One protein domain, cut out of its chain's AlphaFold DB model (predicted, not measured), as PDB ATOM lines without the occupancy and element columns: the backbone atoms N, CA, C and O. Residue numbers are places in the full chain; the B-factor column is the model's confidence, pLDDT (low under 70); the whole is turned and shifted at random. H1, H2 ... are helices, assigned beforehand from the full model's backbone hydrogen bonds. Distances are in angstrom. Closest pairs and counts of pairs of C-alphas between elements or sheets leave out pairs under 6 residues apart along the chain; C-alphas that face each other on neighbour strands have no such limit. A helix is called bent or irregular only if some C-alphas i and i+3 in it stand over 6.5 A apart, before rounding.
ATOM      1  N   TRP A  95      23.163  25.668 -59.328       57.16
ATOM      2  CA  TRP A  95      24.158  26.190 -58.394       57.16
ATOM      3  C   TRP A  95      25.543  25.647 -58.761       57.16
ATOM      4  O   TRP A  95      25.841  24.463 -58.554       57.16
ATOM      5  N   ASN A  96      26.403  26.517 -59.299       52.25
ATOM      6  CA  ASN A  96      27.787  26.167 -59.557       52.25
ATOM      7  C   ASN A  96      28.440  25.868 -58.213       52.25
ATOM      8  O   ASN A  96      28.828  26.757 -57.451       52.25
ATOM      9  N   ARG A  97      28.639  24.572 -57.953       51.31
ATOM     10  CA  ARG A  97      29.509  24.099 -56.880       51.31
ATOM     11  C   ARG A  97      30.956  24.582 -57.056       51.31
ATOM     12  O   ARG A  97      31.753  24.303 -56.179       51.31
ATOM     13  N   GLU A  98      31.303  25.347 -58.084       46.38
ATOM     14  CA  GLU A  98      32.564  26.097 -58.158       46.38
ATOM     15  C   GLU A  98      32.644  27.223 -57.113       46.38
ATOM     16  O   GLU A  98      33.733  27.543 -56.651       46.38
ATOM     17  N   ALA A  99      31.515  27.726 -56.589       49.28
ATOM     18  CA  ALA A  99      31.527  28.490 -55.333       49.28
ATOM     19  C   ALA A  99      31.968  27.620 -54.129       49.28
ATOM     20  O   ALA A  99      32.425  28.134 -53.107       49.28
ATOM     21  N   SER A 100      31.899  26.290 -54.260       44.78
ATOM     22  CA  SER A 100      32.403  25.292 -53.302       44.78
ATOM     23  C   SER A 100      33.914  25.040 -53.393       44.78
ATOM     24  O   SER A 100      34.422  24.242 -52.607       44.78
ATOM     25  N   ASP A 101      34.672  25.821 -54.179       47.66
ATOM     26  CA  ASP A 101      36.098  26.065 -53.872       47.66
ATOM     27  C   ASP A 101      36.283  26.835 -52.536       47.66
ATOM     28  O   ASP A 101      37.393  27.120 -52.077       47.66
ATOM     29  N   SER A 102      35.168  27.057 -51.828       49.12
ATOM     30  CA  SER A 102      34.966  27.176 -50.374       49.12
ATOM     31  C   SER A 102      35.853  26.308 -49.464       49.12
ATOM     32  O   SER A 102      35.846  26.522 -48.250       49.12
ATOM     33  N   LYS A 103      36.671  25.381 -49.981       47.06
ATOM     34  CA  LYS A 103      37.717  24.712 -49.191       47.06
ATOM     35  C   LYS A 103      38.780  25.689 -48.652       47.06
ATOM     36  O   LYS A 103      39.510  25.329 -47.736       47.06
ATOM     37  N   LYS A 104      38.857  26.927 -49.170       54.44
ATOM     38  CA  LYS A 104      39.835  27.953 -48.744       54.44
ATOM     39  C   LYS A 104      39.301  29.066 -47.838       54.44
ATOM     40  O   LYS A 104      40.101  29.863 -47.349       54.44
ATOM     41  N   GLN A 105      37.994  29.171 -47.591       62.88
ATOM     42  CA  GLN A 105      37.472  30.266 -46.763       62.88
ATOM     43  C   GLN A 105      37.312  29.856 -45.302       62.88
ATOM     44  O   GLN A 105      36.456  29.052 -44.943       62.88
ATOM     45  N   LEU A 106      38.136  30.482 -44.456       71.69
ATOM     46  CA  LEU A 106      38.228  30.241 -43.014       71.69
ATOM     47  C   LEU A 106      36.858  30.220 -42.325       71.69
ATOM     48  O   LEU A 106      36.637  29.406 -41.438       71.69
ATOM     49  N   ILE A 107      35.909  31.056 -42.755       80.69
ATOM     50  CA  ILE A 107      34.595  31.157 -42.111       80.69
ATOM     51  C   ILE A 107      33.750  29.883 -42.220       80.69
ATOM     52  O   ILE A 107      32.975  29.602 -41.311       80.69
ATOM     53  N   ASN A 108      33.936  29.078 -43.273       78.12
ATOM     54  CA  ASN A 108      33.189  27.833 -43.437       78.12
ATOM     55  C   ASN A 108      33.586  26.796 -42.374       78.12
ATOM     56  O   ASN A 108      32.738  26.056 -41.886       78.12
ATOM     57  N   SER A 109      34.853  26.803 -41.936       82.50
ATOM     58  CA  SER A 109      35.315  25.938 -40.838       82.50
ATOM     59  C   SER A 109      34.652  26.274 -39.496       82.50
ATOM     60  O   SER A 109      34.444  25.390 -38.672       82.50
ATOM     61  N   TYR A 110      34.227  27.529 -39.312       84.94
ATOM     62  CA  TYR A 110      33.544  28.002 -38.106       84.94
ATOM     63  C   TYR A 110      32.013  27.997 -38.226       84.94
ATOM     64  O   TYR A 110      31.336  28.500 -37.330       84.94
ATOM     65  N   ARG A 111      31.443  27.423 -39.298       85.00
ATOM     66  CA  ARG A 111      29.993  27.424 -39.566       85.00
ATOM     67  C   ARG A 111      29.166  26.986 -38.358       85.00
ATOM     68  O   ARG A 111      28.291  27.724 -37.917       85.00
ATOM     69  N   GLN A 112      29.470  25.816 -37.796       86.31
ATOM     70  CA  GLN A 112      28.718  25.269 -36.662       86.31
ATOM     71  C   GLN A 112      28.827  26.157 -35.418       86.31
ATOM     72  O   GLN A 112      27.827  26.411 -34.752       86.31
ATOM     73  N   GLN A 113      30.024  26.676 -35.136       87.88
ATOM     74  CA  GLN A 113      30.255  27.560 -33.996       87.88
ATOM     75  C   GLN A 113      29.476  28.873 -34.137       87.88
ATOM     76  O   GLN A 113      28.856  29.319 -33.177       87.88
ATOM     77  N   ILE A 114      29.471  29.472 -35.330       87.94
ATOM     78  CA  ILE A 114      28.740  30.712 -35.617       87.94
ATOM     79  C   ILE A 114      27.237  30.505 -35.422       87.94
ATOM     80  O   ILE A 114      26.597  31.287 -34.725       87.94
ATOM     81  N   VAL A 115      26.680  29.437 -35.999       87.06
ATOM     82  CA  VAL A 115      25.251  29.118 -35.877       87.06
ATOM     83  C   VAL A 115      24.883  28.846 -34.423       87.06
ATOM     84  O   VAL A 115      23.860  29.329 -33.946       87.06
ATOM     85  N   HIS A 116      25.716  28.110 -33.688       87.62
ATOM     86  CA  HIS A 116      25.486  27.860 -32.269       87.62
ATOM     87  C   HIS A 116      25.458  29.164 -31.457       87.62
ATOM     88  O   HIS A 116      24.510  29.386 -30.709       87.62
ATOM     89  N   GLN A 117      26.440  30.050 -31.657       87.38
ATOM     90  CA  GLN A 117      26.512  31.339 -30.959       87.38
ATOM     91  C   GLN A 117      25.349  32.270 -31.316       87.38
ATOM     92  O   GLN A 117      24.829  32.948 -30.438       87.38
ATOM     93  N   LEU A 118      24.899  32.281 -32.573       86.31
ATOM     94  CA  LEU A 118      23.738  33.077 -32.988       86.31
ATOM     95  C   LEU A 118      22.422  32.582 -32.380       86.31
ATOM     96  O   LEU A 118      21.527  33.385 -32.156       86.31
ATOM     97  N   ASN A 119      22.296  31.279 -32.106       84.56
ATOM     98  CA  ASN A 119      21.110  30.738 -31.435       84.56
ATOM     99  C   ASN A 119      21.136  30.982 -29.916       84.56
ATOM    100  O   ASN A 119      20.079  31.061 -29.300       84.56
ATOM    101  N   SER A 120      22.321  31.063 -29.301       85.12
ATOM    102  CA  SER A 120      22.461  31.260 -27.850       85.12
ATOM    103  C   SER A 120      22.564  32.726 -27.430       85.12
ATOM    104  O   SER A 120      22.331  33.039 -26.265       85.12
ATOM    105  N   SER A 121      22.929  33.622 -28.350       82.88
ATOM    106  CA  SER A 121      23.276  35.011 -28.044       82.88
ATOM    107  C   SER A 121      22.562  35.979 -28.982       82.88
ATOM    108  O   SER A 121      22.622  35.836 -30.200       82.88
ATOM    109  N   GLN A 122      21.955  37.028 -28.421       79.31
ATOM    110  CA  GLN A 122      21.306  38.091 -29.201       79.31
ATOM    111  C   GLN A 122      22.306  38.892 -30.053       79.31
ATOM    112  O   GLN A 122      21.963  39.373 -31.131       79.31
ATOM    113  N   VAL A 123      23.542  39.050 -29.569       83.12
ATOM    114  CA  VAL A 123      24.603  39.798 -30.251       83.12
ATOM    115  C   VAL A 123      25.841  38.920 -30.354       83.12
ATOM    116  O   VAL A 123      26.343  38.420 -29.351       83.12
ATOM    117  N   VAL A 124      26.359  38.769 -31.574       86.50
ATOM    118  CA  VAL A 124      27.584  38.017 -31.860       86.50
ATOM    119  C   VAL A 124      28.548  38.913 -32.626       86.50
ATOM    120  O   VAL A 124      28.190  39.491 -33.654       86.50
ATOM    121  N   ILE A 125      29.789  39.010 -32.147       87.44
ATOM    122  CA  ILE A 125      30.855  39.745 -32.831       87.44
ATOM    123  C   ILE A 125      31.757  38.756 -33.559       87.44
ATOM    124  O   ILE A 125      32.401  37.910 -32.945       87.44
ATOM    125  N   ILE A 126      31.829  38.890 -34.884       86.62
ATOM    126  CA  ILE A 126      32.662  38.042 -35.739       86.62
ATOM    127  C   ILE A 126      33.851  38.866 -36.228       86.62
ATOM    128  O   ILE A 126      33.716  39.733 -37.092       86.62
ATOM    129  N   SER A 127      35.036  38.567 -35.695       86.69
ATOM    130  CA  SER A 127      36.302  39.170 -36.121       86.69
ATOM    131  C   SER A 127      37.111  38.209 -36.994       86.69
ATOM    132  O   SER A 127      36.959  36.995 -36.927       86.69
ATOM    133  N   GLY A 128      37.952  38.750 -37.873       84.75
ATOM    134  CA  GLY A 128      38.901  37.965 -38.667       84.75
ATOM    135  C   GLY A 128      39.539  38.786 -39.792       84.75
ATOM    136  O   GLY A 128      39.056  39.888 -40.079       84.75
ATOM    137  N   PRO A 129      40.550  38.251 -40.486       82.50
ATOM    138  CA  PRO A 129      41.253  38.972 -41.543       82.50
ATOM    139  C   PRO A 129      40.335  39.327 -42.732       82.50
ATOM    140  O   PRO A 129      39.296  38.678 -42.935       82.50
ATOM    141  N   PRO A 130      40.684  40.357 -43.527       83.44
ATOM    142  CA  PRO A 130      40.000  40.642 -44.785       83.44
ATOM    143  C   PRO A 130      40.077  39.428 -45.722       83.44
ATOM    144  O   PRO A 130      41.023  38.648 -45.680       83.44
ATOM    145  N   GLY A 131      39.048  39.229 -46.547       78.31
ATOM    146  CA  GLY A 131      38.976  38.079 -47.462       78.31
ATOM    147  C   GLY A 131      38.488  36.767 -46.837       78.31
ATOM    148  O   GLY A 131      38.203  35.820 -47.566       78.31
ATOM    149  N   CYS A 132      38.264  36.706 -45.519       81.25
ATOM    150  CA  CYS A 132      37.775  35.485 -44.866       81.25
ATOM    151  C   CYS A 132      36.309  35.122 -45.197       81.25
ATOM    152  O   CYS A 132      35.831  34.088 -44.741       81.25
ATOM    153  N   GLY A 133      35.574  35.975 -45.925       81.75
ATOM    154  CA  GLY A 133      34.194  35.704 -46.355       81.75
ATOM    155  C   GLY A 133      33.080  36.243 -45.446       81.75
ATOM    156  O   GLY A 133      31.932  35.851 -45.621       81.75
ATOM    157  N   LYS A 134      33.367  37.160 -44.508       87.81
ATOM    158  CA  LYS A 134      32.355  37.751 -43.598       87.81
ATOM    159  C   LYS A 134      31.172  38.417 -44.308       87.81
ATOM    160  O   LYS A 134      30.047  38.291 -43.858       87.81
ATOM    161  N   THR A 135      31.410  39.132 -45.401       86.75
ATOM    162  CA  THR A 135      30.344  39.895 -46.074       86.75
ATOM    163  C   THR A 135      29.598  39.067 -47.120       86.75
ATOM    164  O   THR A 135      28.475  39.403 -47.475       86.75
ATOM    165  N   THR A 136      30.207  37.987 -47.615       85.50
ATOM    166  CA  THR A 136      29.691  37.200 -48.746       85.50
ATOM    167  C   THR A 136      29.220  35.811 -48.331       85.50
ATOM    168  O   THR A 136      28.096  35.443 -48.636       85.50
ATOM    169  N   ILE A 137      30.046  35.052 -47.606       85.38
ATOM    170  CA  ILE A 137      29.776  33.648 -47.259       85.38
ATOM    171  C   ILE A 137      28.940  33.539 -45.990       85.38
ATOM    172  O   ILE A 137      28.044  32.708 -45.910       85.38
ATOM    173  N   LEU A 138      29.200  34.392 -44.995       87.62
ATOM    174  CA  LEU A 138      28.452  34.355 -43.739       87.62
ATOM    175  C   LEU A 138      26.935  34.509 -43.954       87.62
ATOM    176  O   LEU A 138      26.210  33.662 -43.440       87.62
ATOM    177  N   PRO A 139      26.425  35.495 -44.726       89.00
ATOM    178  CA  PRO A 139      24.984  35.599 -44.946       89.00
ATOM    179  C   PRO A 139      24.410  34.367 -45.654       89.00
ATOM    180  O   PRO A 139      23.297  33.962 -45.350       89.00
ATOM    181  N   GLN A 140      25.170  33.743 -46.562       85.44
ATOM    182  CA  GLN A 140      24.738  32.525 -47.258       85.44
ATOM    183  C   GLN A 140      24.595  31.345 -46.310       85.44
ATOM    184  O   GLN A 140      23.545  30.716 -46.296       85.44
ATOM    185  N   ILE A 141      25.600  31.113 -45.462       86.19
ATOM    186  CA  ILE A 141      25.539  30.086 -44.419       86.19
ATOM    187  C   ILE A 141      24.272  30.269 -43.582       86.19
ATOM    188  O   ILE A 141      23.543  29.311 -43.359       86.19
ATOM    189  N   LEU A 142      23.986  31.495 -43.140       87.88
ATOM    190  CA  LEU A 142      22.815  31.756 -42.307       87.88
ATOM    191  C   LEU A 142      21.501  31.539 -43.061       87.88
ATOM    192  O   LEU A 142      20.569  30.978 -42.488       87.88
ATOM    193  N   MET A 143      21.409  31.971 -44.320       86.25
ATOM    194  CA  MET A 143      20.219  31.740 -45.146       86.25
ATOM    195  C   MET A 143      19.972  30.244 -45.354       86.25
ATOM    196  O   MET A 143      18.840  29.794 -45.203       86.25
ATOM    197  N   ASP A 144      21.020  29.470 -45.633       84.81
ATOM    198  CA  ASP A 144      20.916  28.027 -45.853       84.81
ATOM    199  C   ASP A 144      20.496  27.286 -44.572       84.81
ATOM    200  O   ASP A 144      19.700  26.351 -44.629       84.81
ATOM    201  N   GLU A 145      20.976  27.719 -43.404       86.00
ATOM    202  CA  GLU A 145      20.541  27.183 -42.105       86.00
ATOM    203  C   GLU A 145      19.073  27.516 -41.810       86.00
ATOM    204  O   GLU A 145      18.325  26.654 -41.348       86.00
ATOM    205  N   CYS A 146      18.634  28.745 -42.103       85.81
ATOM    206  CA  CYS A 146      17.231  29.136 -41.939       85.81
ATOM    207  C   CYS A 146      16.322  28.341 -42.885       85.81
ATOM    208  O   CYS A 146      15.266  27.872 -42.461       85.81
ATOM    209  N   PHE A 147      16.752  28.133 -44.135       85.69
ATOM    210  CA  PHE A 147      16.054  27.278 -45.094       85.69
ATOM    211  C   PHE A 147      15.954  25.833 -44.592       85.69
ATOM    212  O   PHE A 147      14.857  25.279 -44.551       85.69
ATOM    213  N   ALA A 148      17.068  25.245 -44.139       85.19
ATOM    214  CA  ALA A 148      17.109  23.874 -43.627       85.19
ATOM    215  C   ALA A 148      16.182  23.658 -42.418       85.19
ATOM    216  O   ALA A 148      15.659  22.564 -42.223       85.19
ATOM    217  N   ARG A 149      15.953  24.706 -41.618       85.75
ATOM    218  CA  ARG A 149      15.044  24.692 -40.462       85.75
ATOM    219  C   ARG A 149      13.609  25.115 -40.794       85.75
ATOM    220  O   ARG A 149      12.770  25.119 -39.897       85.75
ATOM    221  N   GLY A 150      13.321  25.522 -42.033       84.31
ATOM    222  CA  GLY A 150      12.026  26.098 -42.415       84.31
ATOM    223  C   GLY A 150      11.692  27.405 -41.682       84.31
ATOM    224  O   GLY A 150      10.522  27.758 -41.537       84.31
ATOM    225  N   GLN A 151      12.705  28.119 -41.185       84.50
ATOM    226  CA  GLN A 151      12.533  29.350 -40.422       84.50
ATOM    227  C   GLN A 151      12.432  30.555 -41.356       84.50
ATOM    228  O   GLN A 151      13.253  30.757 -42.255       84.50
ATOM    229  N   ARG A 152      11.419  31.393 -41.114       83.19
ATOM    230  CA  ARG A 152      11.304  32.693 -41.773       83.19
ATOM    231  C   ARG A 152      12.416  33.588 -41.254       83.19
ATOM    232  O   ARG A 152      12.490  33.845 -40.057       83.19
ATOM    233  N   CYS A 153      13.260  34.081 -42.146       82.56
ATOM    234  CA  CYS A 153      14.376  34.929 -41.771       82.56
ATOM    235  C   CYS A 153      14.382  36.195 -42.614       82.56
ATOM    236  O   CYS A 153      13.924  36.240 -43.755       82.56
ATOM    237  N   ARG A 154      14.911  37.256 -42.019       84.19
ATOM    238  CA  ARG A 154      15.131  38.506 -42.717       84.19
ATOM    239  C   ARG A 154      16.477  39.064 -42.304       84.19
ATOM    240  O   ARG A 154      16.665  39.435 -41.151       84.19
TER     241      ARG A 154
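AT A GLANCE: This is residues 95 to 154 of the 197 residues of an uncharacterized protein of Trichobilharzia regenti (UniProt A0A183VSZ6). The longest helix, H4, and H3 open as a V: the first residue of H3 comes near Ile 141 of H4, and from there the two helices spread apart. The short H2 meets the first residues of H4, H1 sits off to one side away from H3 and H4, and residues 121 to 136 make a wide loop from the end of H3 back to the start of H4. Contacts between the helices are few. The printed part has 60 residues with four named helices, in the order H1, H2, H3, H4, and no named strand; its class is all helix. The whole is compact, with a radius of gyration of the C-alphas of 12.0 A, and the C-alphas span 30 by 27 by 18 A.

IN THESE COORDINATES: H4, residues 137 to 148, measures 16.4 A from first to last C-alpha, from Ile 137 at (29.776, 33.648, -47.259) to Ala 148 at (17.109, 23.874, -43.627). H3, residues 111 to 120, measures 14.4 A. H2, residues 106 to 109, has four residues. H1, residues 97 to 104, measures 13.7 A and begins with C-alpha 97 at (29.509, 24.099, -56.880). H1 is irregular, but only just: C-alphas 100 and 103 are 6.7 A apart.

HOW THE PARTS SIT: H4 only just touches H2, with 3 pairs of C-alphas within 8 A, and it does so with residues 137 to 138 alone; the closest C-alphas are those of Ile 107 and Leu 138, 7.1 A apart. H4 and H3 are close but not clearly touching, and their closest C-alphas, those of Arg 111 and Ile 141, are 7.1 A apart. The lines of H3 and H4 stand at a steep tilt of 68 degrees, only just short of about perpendicular, and run the same way. H2 and H3 meet only through their link. H1 and H2 are close but not clearly touching, the closest C-alphas being those of Ser 102 and Asn 108, 7.2 A apart. H1 is apart from H3 and from H4. In H3 and H4 every O i to N i+4 pair is within hydrogen-bond range; in H1 it is 0 of 4, beside 4 of 5 O i to N i+3 pairs, and H2 is too short for an O i to N i+4 pair.

THE WHOLE: The two C-alphas farthest apart are those of Glu 98 and Gln 122, at 33.3 A. The printed part has no cut. The links from H1 to H2 and from H2 to H3 are tight, with 1 residue each, while the link from H3 to H4 is long, with 16 residues. The mean pLDDT of the printed part is 78.5; residues 95 to 105 are under 70, and the mean of H1 is 49.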